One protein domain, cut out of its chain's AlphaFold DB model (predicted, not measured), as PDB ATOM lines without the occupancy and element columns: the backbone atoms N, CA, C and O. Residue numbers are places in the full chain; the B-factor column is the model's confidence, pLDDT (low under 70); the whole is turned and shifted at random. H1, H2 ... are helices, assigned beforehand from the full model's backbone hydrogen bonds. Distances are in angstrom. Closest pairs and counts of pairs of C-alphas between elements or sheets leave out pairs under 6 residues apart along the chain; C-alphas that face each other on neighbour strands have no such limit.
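AT A GLANCE: This is residues 8 to 67 of the 368 residues of an uncharacterized protein of Tritrichomonas foetus (UniProt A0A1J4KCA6). Five short helices gather into a small rounded cluster, with H1 near the middle, H2 on one side of it, and H4 and H5 on the other. H3 runs past H1 from the side of H2 toward H4. The printed part has 60 residues, all helix in class, with H1 to H5 in order and no named strand. It is compact, with a radius of gyration of the C-alphas of 10.3 A and spans of 28 by 23 by 19 A.

HOW THE PARTS SIT: Start with H1, residues 8 to 19. Its residues 14 to 18 alone touch H4, residues 47 to 51; the closest C-alphas, Arg 14 and Leu 50, are 5.2 A apart. Its residues 10 to 11 alone touch H5, residues 57 to 65, about perpendicular at 82 degrees, with C-alphas Val 10 and Val 61 closest at 6.3 A. H2, residues 25 to 29, touches H3, residues 36 to 45, closest at C-alphas Asp 25 and Pro 36, 5.5 A. H1 and H3 are close but not clearly touching, with C-alphas Ala 17 and Ile 43 closest at 6.8 A. H2 is apart from H4 and H5. Every O i to N i+4 pair is within hydrogen-bond range in H2, H3, H4 and H5, and 7 of 8 are in H1.

IN THESE COORDINATES: Find C-alpha 8 at (0.579, 96.453, 211.252); from there H1 runs 17.2 A to C-alpha 19. H2 covers 6.0 A, H3 14.0 A and H4 6.3 A. H5 runs 12.3 A to C-alpha 65 at (0.777, 104.675, 222.077).

THE WHOLE: The C-alphas farthest apart, Ala 26 and Thr 54, are 28.0 A apart. The printed part has no cut and no long link. Residues 21 and 67 have pLDDT under 70.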
ATOM      1  N   VAL A   8       1.208  96.573 212.576       82.81
ATOM      2  CA  VAL A   8       0.579  96.453 211.252       82.81
ATOM      3  C   VAL A   8      -0.102  97.763 210.842       82.81
ATOM      4  O   VAL A   8       0.134  98.255 209.737       82.81
ATOM      5  N   GLU A   9      -0.887  98.373 211.736       83.88
ATOM      6  CA  GLU A   9      -1.513  99.680 211.488       83.88
ATOM      7  C   GLU A   9      -0.462 100.777 211.302       83.88
ATOM      8  O   GLU A   9      -0.552 101.563 210.361       83.88
ATOM      9  N   VAL A  10       0.567 100.826 212.155       84.50
ATOM     10  CA  VAL A  10       1.624 101.846 212.065       84.50
ATOM     11  C   VAL A  10       2.470 101.660 210.805       84.50
ATOM     12  O   VAL A  10       2.799 102.650 210.153       84.50
ATOM     13  N   GLY A  11       2.751 100.424 210.388       82.31
ATOM     14  CA  GLY A  11       3.389 100.120 209.106       82.31
ATOM     15  C   GLY A  11       2.560 100.586 207.903       82.31
ATOM     16  O   GLY A  11       3.102 101.186 206.971       82.31
ATOM     17  N   ALA A  12       1.240 100.396 207.935       83.88
ATOM     18  CA  ALA A  12       0.337 100.880 206.890       83.88
ATOM     19  C   ALA A  12       0.218 102.419 206.882       83.88
ATOM     20  O   ALA A  12       0.325 103.049 205.827       83.88
ATOM     21  N   ILE A  13       0.102 103.047 208.057       84.81
ATOM     22  CA  ILE A  13       0.129 104.508 208.244       84.81
ATOM     23  C   ILE A  13       1.442 105.106 207.715       84.81
ATOM     24  O   ILE A  13       1.422 106.149 207.058       84.81
ATOM     25  N   ARG A  14       2.580 104.431 207.924       85.44
ATOM     26  CA  ARG A  14       3.892 104.817 207.379       85.44
ATOM     27  C   ARG A  14       3.877 104.865 205.852       85.44
ATOM     28  O   ARG A  14       4.278 105.867 205.266       85.44
ATOM     29  N   GLN A  15       3.338 103.830 205.206       82.69
ATOM     30  CA  GLN A  15       3.206 103.756 203.745       82.69
ATOM     31  C   GLN A  15       2.283 104.838 203.163       82.69
ATOM     32  O   GLN A  15       2.509 105.298 202.042       82.69
ATOM     33  N   ILE A  16       1.276 105.287 203.915       83.62
ATOM     34  CA  ILE A  16       0.442 106.441 203.550       83.62
ATOM     35  C   ILE A  16       1.227 107.754 203.710       83.62
ATOM     36  O   ILE A  16       1.258 108.569 202.788       83.62
ATOM     37  N   ALA A  17       1.900 107.949 204.846       82.00
ATOM     38  CA  ALA A  17       2.654 109.166 205.155       82.00
ATOM     39  C   ALA A  17       3.867 109.384 204.229       82.00
ATOM     40  O   ALA A  17       4.241 110.527 203.963       82.00
ATOM     41  N   ILE A  18       4.466 108.316 203.696       81.06
ATOM     42  CA  ILE A  18       5.499 108.387 202.649       81.06
ATOM     43  C   ILE A  18       4.913 108.922 201.330       81.06
ATOM     44  O   ILE A  18       5.560 109.725 200.664       81.06
ATOM     45  N   LYS A  19       3.681 108.536 200.971       78.00
ATOM     46  CA  LYS A  19       3.044 108.900 199.691       78.00
ATOM     47  C   LYS A  19       2.418 110.299 199.682       78.00
ATOM     48  O   LYS A  19       2.468 110.959 198.647       78.00
ATOM     49  N   THR A  20       1.853 110.762 200.803       76.81
ATOM     50  CA  THR A  20       1.088 112.024 200.857       76.81
ATOM     51  C   THR A  20       1.274 112.760 202.193       76.81
ATOM     52  O   THR A  20       1.079 112.176 203.253       76.81
ATOM     53  N   ASP A  21       1.577 114.069 202.169       68.25
ATOM     54  CA  ASP A  21       1.703 114.910 203.388       68.25
ATOM     55  C   ASP A  21       0.383 115.105 204.160       68.25
ATOM     56  O   ASP A  21       0.371 115.384 205.360       68.25
ATOM     57  N   ASN A  22      -0.745 115.018 203.454       75.94
ATOM     58  CA  ASN A  22      -2.092 115.197 203.991       75.94
ATOM     59  C   ASN A  22      -3.007 114.083 203.456       75.94
ATOM     60  O   ASN A  22      -3.728 114.319 202.488       75.94
ATOM     61  N   PRO A  23      -2.981 112.875 204.044       80.44
ATOM     62  CA  PRO A  23      -3.909 111.821 203.657       80.44
ATOM     63  C   PRO A  23      -5.357 112.178 204.016       80.44
ATOM     64  O   PRO A  23      -5.632 112.823 205.037       80.44
ATOM     65  N   ASP A  24      -6.276 111.760 203.153       83.12
ATOM     66  CA  ASP A  24      -7.727 111.892 203.279       83.12
ATOM     67  C   ASP A  24      -8.317 110.877 204.276       83.12
ATOM     68  O   ASP A  24      -7.653 109.928 204.690       83.12
ATOM     69  N   ASP A  25      -9.563 111.097 204.702       79.69
ATOM     70  CA  ASP A  25     -10.191 110.268 205.741       79.69
ATOM     71  C   ASP A  25     -10.460 108.828 205.280       79.69
ATOM     72  O   ASP A  25     -10.406 107.917 206.104       79.69
ATOM     73  N   ALA A  26     -10.691 108.599 203.981       80.56
ATOM     74  CA  ALA A  26     -10.948 107.262 203.449       80.56
ATOM     75  C   ALA A  26      -9.662 106.423 203.401       80.56
ATOM     76  O   ALA A  26      -9.672 105.274 203.843       80.56
ATOM     77  N   SER A  27      -8.540 107.004 202.961       80.88
ATOM     78  CA  SER A  27      -7.225 106.346 203.020       80.88
ATOM     79  C   SER A  27      -6.829 105.954 204.447       80.88
ATOM     80  O   SER A  27      -6.239 104.895 204.646       80.88
ATOM     81  N   ILE A  28      -7.158 106.779 205.449       83.19
ATOM     82  CA  ILE A  28      -6.850 106.483 206.857       83.19
ATOM     83  C   ILE A  28      -7.781 105.395 207.415       83.19
ATOM     84  O   ILE A  28      -7.302 104.418 207.992       83.19
ATOM     85  N   ALA A  29      -9.095 105.518 207.203       83.25
ATOM     86  CA  ALA A  29     -10.083 104.539 207.669       83.25
ATOM     87  C   ALA A  29      -9.927 103.150 207.013       83.25
ATOM     88  O   ALA A  29     -10.411 102.154 207.547       83.25
ATOM     89  N   ALA A  30      -9.232 103.063 205.875       80.75
ATOM     90  CA  ALA A  30      -8.879 101.799 205.232       80.75
ATOM     91  C   ALA A  30      -7.743 101.025 205.935       80.75
ATOM     92  O   ALA A  30      -7.558  99.847 205.631       80.75
ATOM     93  N   VAL A  31      -6.977 101.651 206.843       81.62
ATOM     94  CA  VAL A  31      -5.799 101.025 207.490       81.62
ATOM     95  C   VAL A  31      -5.837 100.975 209.019       81.62
ATOM     96  O   VAL A  31      -5.009 100.290 209.611       81.62
ATOM     97  N   THR A  32      -6.768 101.670 209.671       80.88
ATOM     98  CA  THR A  32      -6.978 101.605 211.128       80.88
ATOM     99  C   THR A  32      -8.436 101.902 211.478       80.88
ATOM    100  O   THR A  32      -9.130 102.608 210.749       80.88
ATOM    101  N   GLN A  33      -8.903 101.362 212.607       78.12
ATOM    102  CA  GLN A  33     -10.251 101.603 213.141       78.12
ATOM    103  C   GLN A  33     -10.323 102.839 214.060       78.12
ATOM    104  O   GLN A  33     -11.378 103.125 214.627       78.12
ATOM    105  N   GLN A  34      -9.211 103.557 214.247       79.31
ATOM    106  CA  GLN A  34      -9.155 104.786 215.042       79.31
ATOM    107  C   GLN A  34      -9.647 106.010 214.254       79.31
ATOM    108  O   GLN A  34      -9.695 105.987 213.025       79.31
ATOM    109  N   ASP A  35     -10.009 107.092 214.955       79.62
ATOM    110  CA  ASP A  35     -10.517 108.317 214.324       79.62
ATOM    111  C   ASP A  35      -9.493 108.900 213.325       79.62
ATOM    112  O   ASP A  35      -8.387 109.278 213.735       79.62
ATOM    113  N   PRO A  36      -9.850 109.059 212.032       80.31
ATOM    114  CA  PRO A  36      -8.995 109.714 211.049       80.31
ATOM    115  C   PRO A  36      -8.502 111.106 211.465       80.31
ATOM    116  O   PRO A  36      -7.421 111.519 211.036       80.31
ATOM    117  N   SER A  37      -9.231 111.829 212.325       77.44
ATOM    118  CA  SER A  37      -8.777 113.118 212.861       77.44
ATOM    119  C   SER A  37      -7.611 112.966 213.853       77.44
ATOM    120  O   SER A  37      -6.605 113.672 213.720       77.44
ATOM    121  N   GLU A  38      -7.675 112.009 214.783       80.44
ATOM    122  CA  GLU A  38      -6.588 111.686 215.721       80.44
ATOM    123  C   GLU A  38      -5.358 111.152 214.972       80.44
ATOM    124  O   GLU A  38      -4.244 111.655 215.155       80.44
ATOM    125  N   VAL A  39      -5.565 110.212 214.047       80.62
ATOM    126  CA  VAL A  39      -4.494 109.596 213.251       80.62
ATOM    127  C   VAL A  39      -3.804 110.626 212.350       80.62
ATOM    128  O   VAL A  39      -2.574 110.679 212.313       80.62
ATOM    129  N   ARG A  40      -4.548 111.527 211.689       81.19
ATOM    130  CA  ARG A  40      -3.963 112.630 210.901       81.19
ATOM    131  C   ARG A  40      -3.127 113.579 211.763       81.19
ATOM    132  O   ARG A  40      -2.097 114.068 211.297       81.19
ATOM    133  N   ASN A  41      -3.536 113.838 213.005       79.62
ATOM    134  CA  ASN A  41      -2.761 114.660 213.935       79.62
ATOM    135  C   ASN A  41      -1.466 113.954 214.379       79.62
ATOM    136  O   ASN A  41      -0.420 114.602 214.435       79.62
ATOM    137  N   LEU A  42      -1.498 112.637 214.613       81.94
ATOM    138  CA  LEU A  42      -0.301 111.834 214.897       81.94
ATOM    139  C   LEU A  42       0.658 111.788 213.697       81.94
ATOM    140  O   LEU A  42       1.848 112.050 213.874       81.94
ATOM    141  N   ILE A  43       0.149 111.573 212.476       82.94
ATOM    142  CA  ILE A  43       0.943 111.635 211.234       82.94
ATOM    143  C   ILE A  43       1.638 112.993 211.108       82.94
ATOM    144  O   ILE A  43       2.844 113.042 210.890       82.94
ATOM    145  N   LYS A  44       0.921 114.106 211.307       81.69
ATOM    146  CA  LYS A  44       1.509 115.456 211.230       81.69
ATOM    147  C   LYS A  44       2.540 115.734 212.323       81.69
ATOM    148  O   LYS A  44       3.508 116.445 212.070       81.69
ATOM    149  N   ARG A  45       2.357 115.174 213.522       81.06
ATOM    150  CA  ARG A  45       3.278 115.336 214.660       81.06
ATOM    151  C   ARG A  45       4.538 114.473 214.544       81.06
ATOM    152  O   ARG A  45       5.585 114.872 215.046       81.06
ATOM    153  N   HIS A  46       4.449 113.325 213.872       81.75
ATOM    154  CA  HIS A  46       5.523 112.332 213.752       81.75
ATOM    155  C   HIS A  46       5.936 112.052 212.292       81.75
ATOM    156  O   HIS A  46       6.504 111.002 211.998       81.75
ATOM    157  N   LEU A  47       5.705 113.002 211.376       80.62
ATOM    158  CA  LEU A  47       5.967 112.846 209.936       80.62
ATOM    159  C   LEU A  47       7.436 112.522 209.620       80.62
ATOM    160  O   LEU A  47       7.710 111.758 208.700       80.62
ATOM    161  N   ILE A  48       8.369 113.079 210.401       79.81
ATOM    162  CA  ILE A  48       9.809 112.812 210.270       79.81
ATOM    163  C   ILE A  48      10.115 111.346 210.655       79.81
ATOM    164  O   ILE A  48      10.569 110.618 209.774       79.81
ATOM    165  N   PRO A  49       9.775 110.852 211.871       80.25
ATOM    166  CA  PRO A  49       9.874 109.426 212.207       80.25
ATOM    167  C   PRO A  49       9.206 108.450 211.229       80.25
ATOM    168  O   PRO A  49       9.695 107.340 211.051       80.25
ATOM    169  N   LEU A  50       8.091 108.836 210.600       80.50
ATOM    170  CA  LEU A  50       7.403 107.984 209.624       80.50
ATOM    171  C   LEU A  50       8.179 107.863 208.298       80.50
ATOM    172  O   LEU A  50       8.164 106.796 207.686       80.50
ATOM    173  N   ARG A  51       8.855 108.927 207.848       79.88
ATOM    174  CA  ARG A  51       9.568 108.950 206.556       79.88
ATOM    175  C   ARG A  51      11.024 108.500 206.614       79.88
ATOM    176  O   ARG A  51      11.562 108.119 205.583       79.88
ATOM    177  N   ASP A  52      11.655 108.545 207.779       80.38
ATOM    178  CA  ASP A  52      13.013 108.033 207.964       80.38
ATOM    179  C   ASP A  52      12.996 106.498 207.972       80.38
ATOM    180  O   ASP A  52      12.588 105.887 208.959       80.38
ATOM    181  N   GLU A  53      13.409 105.864 206.872       74.62
ATOM    182  CA  GLU A  53      13.436 104.400 206.718       74.62
ATOM    183  C   GLU A  53      14.356 103.687 207.725       74.62
ATOM    184  O   GLU A  53      14.163 102.499 207.977       74.62
ATOM    185  N   THR A  54      15.299 104.391 208.367       77.56
ATOM    186  CA  THR A  54      16.214 103.798 209.360       77.56
ATOM    187  C   THR A  54      15.547 103.500 210.709       77.56
ATOM    188  O   THR A  54      16.117 102.795 211.542       77.56
ATOM    189  N   ILE A  55      14.330 104.007 210.937       82.81
ATOM    190  CA  ILE A  55      13.593 103.825 212.192       82.81
ATOM    191  C   ILE A  55      12.720 102.561 212.132       82.81
ATOM    192  O   ILE A  55      11.891 102.381 211.237       82.81
ATOM    193  N   GLU A  56      12.876 101.684 213.123       84.25
ATOM    194  CA  GLU A  56      12.066 100.470 213.294       84.25
ATOM    195  C   GLU A  56      10.611 100.809 213.663       84.25
ATOM    196  O   GLU A  56      10.345 101.764 214.399       84.25
ATOM    197  N   ILE A  57       9.656 100.016 213.165       80.56
ATOM    198  CA  ILE A  57       8.213 100.281 213.316       80.56
ATOM    199  C   ILE A  57       7.805 100.304 214.797       80.56
ATOM    200  O   ILE A  57       7.071 101.197 215.213       80.56
ATOM    201  N   ASP A  58       8.359  99.410 215.608       80.38
ATOM    202  CA  ASP A  58       8.122  99.243 217.045       80.38
ATOM    203  C   ASP A  58       8.362 100.551 217.824       80.38
ATOM    204  O   ASP A  58       7.610 100.914 218.733       80.38
ATOM    205  N   LYS A  59       9.388 101.319 217.431       80.06
ATOM    206  CA  LYS A  59       9.714 102.625 218.029       80.06
ATOM    207  C   LYS A  59       8.658 103.676 217.676       80.06
ATOM    208  O   LYS A  59       8.317 104.515 218.510       80.06
ATOM    209  N   ILE A  60       8.087 103.606 216.474       81.12
ATOM    210  CA  ILE A  60       6.980 104.469 216.036       81.12
ATOM    211  C   ILE A  60       5.679 104.074 216.761       81.12
ATOM    212  O   ILE A  60       4.959 104.952 217.236       81.12
ATOM    213  N   VAL A  61       5.419 102.776 216.944       83.12
ATOM    214  CA  VAL A  61       4.292 102.243 217.737       83.12
ATOM    215  C   VAL A  61       4.339 102.753 219.178       83.12
ATOM    216  O   VAL A  61       3.331 103.236 219.694       83.12
ATOM    217  N   GLN A  62       5.512 102.736 219.817       81.62
ATOM    218  CA  GLN A  62       5.696 103.308 221.155       81.62
ATOM    219  C   GLN A  62       5.426 104.823 221.186       81.62
ATOM    220  O   GLN A  62       4.762 105.302 222.104       81.62
ATOM    221  N   LEU A  63       5.871 105.589 220.181       81.69
ATOM    222  CA  LEU A  63       5.586 107.031 220.089       81.69
ATOM    223  C   LEU A  63       4.088 107.334 219.925       81.69
ATOM    224  O   LEU A  63       3.594 108.296 220.518       81.69
ATOM    225  N   PHE A  64       3.364 106.519 219.157       79.69
ATOM    226  CA  PHE A  64       1.919 106.655 218.971       79.69
ATOM    227  C   PHE A  64       1.166 106.306 220.267       79.69
ATOM    228  O   PHE A  64       0.371 107.110 220.756       79.69
ATOM    229  N   ASN A  65       1.478 105.163 220.885       81.06
ATOM    230  CA  ASN A  65       0.777 104.675 222.077       81.06
ATOM    231  C   ASN A  65       1.084 105.477 223.354       81.06
ATOM    232  O   ASN A  65       0.172 105.735 224.139       81.06
ATOM    233  N   ASN A  66       2.312 105.970 223.544       74.75
ATOM    234  CA  ASN A  66       2.661 106.799 224.709       74.75
ATOM    235  C   ASN A  66       1.935 108.160 224.733       74.75
ATOM    236  O   ASN A  66       1.846 108.788 225.785       74.75
ATOM    237  N   ASN A  67       1.389 108.622 223.601       60.16
ATOM    238  CA  ASN A  67       0.560 109.830 223.541       60.16
ATOM    239  C   ASN A  67      -0.942 109.567 223.786       60.16
ATOM    240  O   ASN A  67      -1.700 110.528 223.894       60.16
TER     241      ASN A  67